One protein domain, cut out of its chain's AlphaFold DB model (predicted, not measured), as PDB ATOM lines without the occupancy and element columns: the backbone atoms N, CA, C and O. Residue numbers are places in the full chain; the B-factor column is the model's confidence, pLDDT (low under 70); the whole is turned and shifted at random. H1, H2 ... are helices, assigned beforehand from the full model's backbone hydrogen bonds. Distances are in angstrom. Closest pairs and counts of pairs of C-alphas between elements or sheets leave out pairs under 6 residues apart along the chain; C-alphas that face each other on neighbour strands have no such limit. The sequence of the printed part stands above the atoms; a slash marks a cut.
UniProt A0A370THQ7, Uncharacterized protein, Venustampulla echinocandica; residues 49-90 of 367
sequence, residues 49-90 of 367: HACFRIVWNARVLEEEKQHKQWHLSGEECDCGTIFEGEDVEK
ATOM      1  N   HIS A  49     128.900 135.449 104.954       94.88
ATOM      2  CA  HIS A  49     130.261 135.175 104.457       94.88
ATOM      3  C   HIS A  49     130.976 136.403 103.846       94.88
ATOM      4  O   HIS A  49     132.199 136.501 103.929       94.88
ATOM      5  N   ALA A  50     130.238 137.363 103.274       95.81
ATOM      6  CA  ALA A  50     130.812 138.622 102.794       95.81
ATOM      7  C   ALA A  50     131.236 139.546 103.953       95.81
ATOM      8  O   ALA A  50     132.385 139.978 103.998       95.81
ATOM      9  N   CYS A  51     130.350 139.797 104.922       96.94
ATOM     10  CA  CYS A  51     130.659 140.614 106.100       96.94
ATOM     11  C   CYS A  51     131.735 139.978 106.988       96.94
ATOM     12  O   CYS A  51     132.604 140.692 107.479       96.94
ATOM     13  N   PHE A  52     131.740 138.650 107.130       97.12
ATOM     14  CA  PHE A  52     132.777 137.928 107.868       97.12
ATOM     15  C   PHE A  52     134.177 138.218 107.311       97.12
ATOM     16  O   PHE A  52     135.097 138.460 108.083       97.12
ATOM     17  N   ARG A  53     134.341 138.270 105.979       96.00
ATOM     18  CA  ARG A  53     135.622 138.640 105.350       96.00
ATOM     19  C   ARG A  53     136.032 140.082 105.639       96.00
ATOM     20  O   ARG A  53     137.214 140.331 105.817       96.00
ATOM     21  N   ILE A  54     135.082 141.017 105.697       96.69
ATOM     22  CA  ILE A  54     135.370 142.422 106.028       96.69
ATOM     23  C   ILE A  54     135.859 142.528 107.479       96.69
ATOM     24  O   ILE A  54     136.920 143.095 107.719       96.69
ATOM     25  N   VAL A  55     135.140 141.911 108.425       96.19
ATOM     26  CA  VAL A  55     135.513 141.881 109.852       96.19
ATOM     27  C   VAL A  55     136.853 141.166 110.064       96.19
ATOM     28  O   VAL A  55     137.702 141.661 110.800       96.19
ATOM     29  N   TRP A  56     137.077 140.039 109.382       96.62
ATOM     30  CA  TRP A  56     138.347 139.312 109.425       96.62
ATOM     31  C   TRP A  56     139.509 140.157 108.893       96.62
ATOM     32  O   TRP A  56     140.531 140.267 109.560       96.62
ATOM     33  N   ASN A  57     139.352 140.796 107.730       96.38
ATOM     34  CA  ASN A  57     140.397 141.643 107.155       96.38
ATOM     35  C   ASN A  57     140.710 142.848 108.055       96.38
ATOM     36  O   ASN A  57     141.879 143.146 108.267       96.38
ATOM     37  N   ALA A  58     139.692 143.507 108.622       96.31
ATOM     38  CA  ALA A  58     139.892 144.608 109.565       96.31
ATOM     39  C   ALA A  58     140.673 144.158 110.812       96.31
ATOM     40  O   ALA A  58     141.591 144.848 111.250       96.31
ATOM     41  N   ARG A  59     140.359 142.967 111.340       97.00
ATOM     42  CA  ARG A  59     141.097 142.363 112.454       97.00
ATOM     43  C   ARG A  59     142.553 142.055 112.088       97.00
ATOM     44  O   ARG A  59     143.436 142.414 112.856       97.00
ATOM     45  N   VAL A  60     142.806 141.428 110.937       95.94
ATOM     46  CA  VAL A  60     144.173 141.106 110.482       95.94
ATOM     47  C   VAL A  60     145.006 142.375 110.294       95.94
ATOM     48  O   VAL A  60     146.143 142.415 110.743       95.94
ATOM     49  N   LEU A  61     144.436 143.436 109.713       95.44
ATOM     50  CA  LEU A  61     145.127 144.722 109.546       95.44
ATOM     51  C   LEU A  61     145.485 145.385 110.888       95.44
ATOM     52  O   LEU A  61     146.535 146.015 111.003       95.44
ATOM     53  N   GLU A  62     144.639 145.244 111.912       96.75
ATOM     54  CA  GLU A  62     144.940 145.743 113.257       96.75
ATOM     55  C   GLU A  62     145.994 144.869 113.969       96.75
ATOM     56  O   GLU A  62     146.900 145.414 114.598       96.75
ATOM     57  N   GLU A  63     145.960 143.542 113.802       94.50
ATOM     58  CA  GLU A  63     147.008 142.627 114.294       94.50
ATOM     59  C   GLU A  63     148.373 142.911 113.618       94.50
ATOM     60  O   GLU A  63     149.392 143.013 114.304       94.50
ATOM     61  N   GLU A  64     148.407 143.144 112.299       93.06
ATOM     62  CA  GLU A  64     149.610 143.568 111.557       93.06
ATOM     63  C   GLU A  64     150.140 144.931 112.030       93.06
ATOM     64  O   GLU A  64     151.351 145.127 112.168       93.06
ATOM     65  N   LYS A  65     149.242 145.880 112.317       92.81
ATOM     66  CA  LYS A  65     149.590 147.211 112.830       92.81
ATOM     67  C   LYS A  65     150.166 147.152 114.248       92.81
ATOM     68  O   LYS A  65     151.150 147.841 114.509       92.81
ATOM     69  N   GLN A  66     149.610 146.326 115.134       93.94
ATOM     70  CA  GLN A  66     150.148 146.100 116.484       93.94
ATOM     71  C   GLN A  66     151.523 145.424 116.426       93.94
ATOM     72  O   GLN A  66     152.466 145.881 117.070       93.94
ATOM     73  N   HIS A  67     151.684 144.420 115.562       91.38
ATOM     74  CA  HIS A  67     152.979 143.783 115.312       91.38
ATOM     75  C   HIS A  67     154.027 144.790 114.801       91.38
ATOM     76  O   HIS A  67     155.154 144.832 115.298       91.38
ATOM     77  N   LYS A  68     153.646 145.673 113.865       89.94
ATOM     78  CA  LYS A  68     154.501 146.777 113.399       89.94
ATOM     79  C   LYS A  68     154.855 147.762 114.523       89.94
ATOM     80  O   LYS A  68     155.968 148.282 114.534       89.94
ATOM     81  N   GLN A  69     153.945 148.027 115.462       91.06
ATOM     82  CA  GLN A  69     154.223 148.893 116.614       91.06
ATOM     83  C   GLN A  69     155.271 148.289 117.557       91.06
ATOM     84  O   GLN A  69     156.167 149.026 117.957       91.06
ATOM     85  N   TRP A  70     155.231 146.981 117.836       90.25
ATOM     86  CA  TRP A  70     156.268 146.307 118.638       90.25
ATOM     87  C   TRP A  70     157.660 146.387 117.989       90.25
ATOM     88  O   TRP A  70     158.640 146.702 118.654       90.25
ATOM     89  N   HIS A  71     157.760 146.216 116.666       89.62
ATOM     90  CA  HIS A  71     159.024 146.470 115.960       89.62
ATOM     91  C   HIS A  71     159.511 147.920 116.102       89.62
ATOM     92  O   HIS A  71     160.700 148.156 116.316       89.62
ATOM     93  N   LEU A  72     158.610 148.897 115.953       85.81
ATOM     94  CA  LEU A  72     158.958 150.320 116.017       85.81
ATOM     95  C   LEU A  72     159.307 150.789 117.439       85.81
ATOM     96  O   LEU A  72     160.088 151.733 117.569       85.81
ATOM     97  N   SER A  73     158.759 150.157 118.483       91.25
ATOM     98  CA  SER A  73     159.102 150.450 119.885       91.25
ATOM     99  C   SER A  73     160.485 149.922 120.281       91.25
ATOM    100  O   SER A  73     161.064 150.409 121.251       91.25
ATOM    101  N   GLY A  74     161.036 148.965 119.526       85.81
ATOM    102  CA  GLY A  74     162.277 148.275 119.876       85.81
ATOM    103  C   GLY A  74     162.098 147.196 120.949       85.81
ATOM    104  O   GLY A  74     163.094 146.669 121.442       85.81
ATOM    105  N   GLU A  75     160.855 146.853 121.299       85.12
ATOM    106  CA  GLU A  75     160.555 145.625 122.034       85.12
ATOM    107  C   GLU A  75     160.912 144.414 121.152       85.12
ATOM    108  O   GLU A  75     160.697 144.425 119.939       85.12
ATOM    109  N   GLU A  76     161.503 143.368 121.741       78.56
ATOM    110  CA  GLU A  76     162.054 142.231 120.989       78.56
ATOM    111  C   GLU A  76     160.960 141.351 120.351       78.56
ATOM    112  O   GLU A  76     160.624 140.273 120.846       78.56
ATOM    113  N   CYS A  77     160.448 141.759 119.188       85.75
ATOM    114  CA  CYS A  77     159.871 140.808 118.246       85.75
ATOM    115  C   CYS A  77     161.005 140.112 117.481       85.75
ATOM    116  O   CYS A  77     161.581 140.681 116.554       85.75
ATOM    117  N   ASP A  78     161.295 138.856 117.834       83.56
ATOM    118  CA  ASP A  78     162.261 137.970 117.146       83.56
ATOM    119  C   ASP A  78     161.729 137.455 115.786       83.56
ATOM    120  O   ASP A  78     161.915 136.315 115.359       83.56
ATOM    121  N   CYS A  79     160.965 138.299 115.105       86.69
ATOM    122  CA  CYS A  79     160.284 138.002 113.866       86.69
ATOM    123  C   CYS A  79     161.079 138.614 112.702       86.69
ATOM    124  O   CYS A  79     161.328 139.814 112.640       86.69
ATOM    125  N   GLY A  80     161.494 137.777 111.745       82.62
ATOM    126  CA  GLY A  80     162.347 138.183 110.614       82.62
ATOM    127  C   GLY A  80     161.681 139.097 109.572       82.62
ATOM    128  O   GLY A  80     162.205 139.242 108.466       82.62
ATOM    129  N   THR A  81     160.519 139.665 109.888       83.06
ATOM    130  CA  THR A  81     159.729 140.537 109.021       83.06
ATOM    131  C   THR A  81     160.404 141.904 108.923       83.06
ATOM    132  O   THR A  81     160.602 142.582 109.925       83.06
ATOM    133  N   ILE A  82     160.765 142.332 107.713       76.50
ATOM    134  CA  ILE A  82     161.258 143.694 107.467       76.50
ATOM    135  C   ILE A  82     160.086 144.496 106.911       76.50
ATOM    136  O   ILE A  82     159.607 144.198 105.818       76.50
ATOM    137  N   PHE A  83     159.632 145.513 107.643       78.88
ATOM    138  CA  PHE A  83     158.578 146.398 107.158       78.88
ATOM    139  C   PHE A  83     159.131 147.349 106.089       78.88
ATOM    140  O   PHE A  83     159.972 148.209 106.360       78.88
ATOM    141  N   GLU A  84     158.653 147.194 104.855       68.31
ATOM    142  CA  GLU A  84     159.019 148.072 103.744       68.31
ATOM    143  C   GLU A  84     158.518 149.509 103.990       68.31
ATOM    144  O   GLU A  84     157.417 149.729 104.503       68.31
ATOM    145  N   GLY A  85     159.355 150.498 103.658       67.50
ATOM    146  CA  GLY A  85     159.148 151.910 103.999       67.50
ATOM    147  C   GLY A  85     160.239 152.429 104.936       67.50
ATOM    148  O   GLY A  85     161.370 152.649 104.507       67.50
ATOM    149  N   GLU A  86     159.920 152.615 106.220       62.47
ATOM    150  CA  GLU A  86     160.812 153.291 107.179       62.47
ATOM    151  C   GLU A  86     162.113 152.541 107.491       62.47
ATOM    152  O   GLU A  86     163.168 153.174 107.549       62.47
ATOM    153  N   ASP A  87     162.084 151.221 107.695       59.00
ATOM    154  CA  ASP A  87     163.296 150.480 108.081       59.00
ATOM    155  C   ASP A  87     164.291 150.359 106.930       59.00
ATOM    156  O   ASP A  87     165.506 150.354 107.145       59.00
ATOM    157  N   VAL A  88     163.788 150.306 105.696       65.50
ATOM    158  CA  VAL A  88     164.616 150.335 104.488       65.50
ATOM    159  C   VAL A  88     165.334 151.682 104.392       65.50
ATOM    160  O   VAL A  88     166.551 151.714 104.205       65.50
ATOM    161  N   GLU A  89     164.624 152.790 104.603       66.31
ATOM    162  CA  GLU A  89     165.200 154.134 104.500       66.31
ATOM    163  C   GLU A  89     166.153 154.457 105.668       66.31
ATOM    164  O   GLU A  89     167.270 154.934 105.435       66.31
ATOM    165  N   LYS A  90     165.810 154.072 106.909       67.19
ATOM    166  CA  LYS A  90     166.714 154.150 108.078       67.19
ATOM    167  C   LYS A  90     167.994 153.328 107.857       67.19
ATOM    168  O   LYS A  90     169.096 153.812 108.133       67.19
TER     169      LYS A  90
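This is residues 49 to 90 of the 367 residues of an uncharacterized protein of Venustampulla echinocandica (UniProt A0A370THQ7). One long helix, H1, makes the length of the model, and at its far end a wide loop, residues 74 to 85, swings round to a very short helix, H2. Residues 49 to 66 of H1 stick out free. The printed part has 42 residues with two named helices, H1 then H2, and no named strand; the class is all helix. It is only just loose, close to extended, with a radius of gyration of the C-alphas of 13.2 A, and spans 40 by 20 by 15 A, only just a rod.

H1 runs from residue 49 to 73, 36.1 A from C-alpha 49 at (130.261, 135.175, 104.457) to C-alpha 73 at (159.102, 150.450, 119.885). H2, residues 86 to 90, ends with C-alpha 90 at (166.714, 154.150, 108.078).

H1 and H2 are apart, with no C-alpha of one within 8 A of the other. In both, every O i to N i+4 pair is within hydrogen-bond range.

The C-alphas of His 49 and Lys 90 are the two farthest apart, 41.3 A. The printed part has no cut. The link from H1 to H2 is long, 12 residues. Residues 84 to 90 have pLDDT under 70.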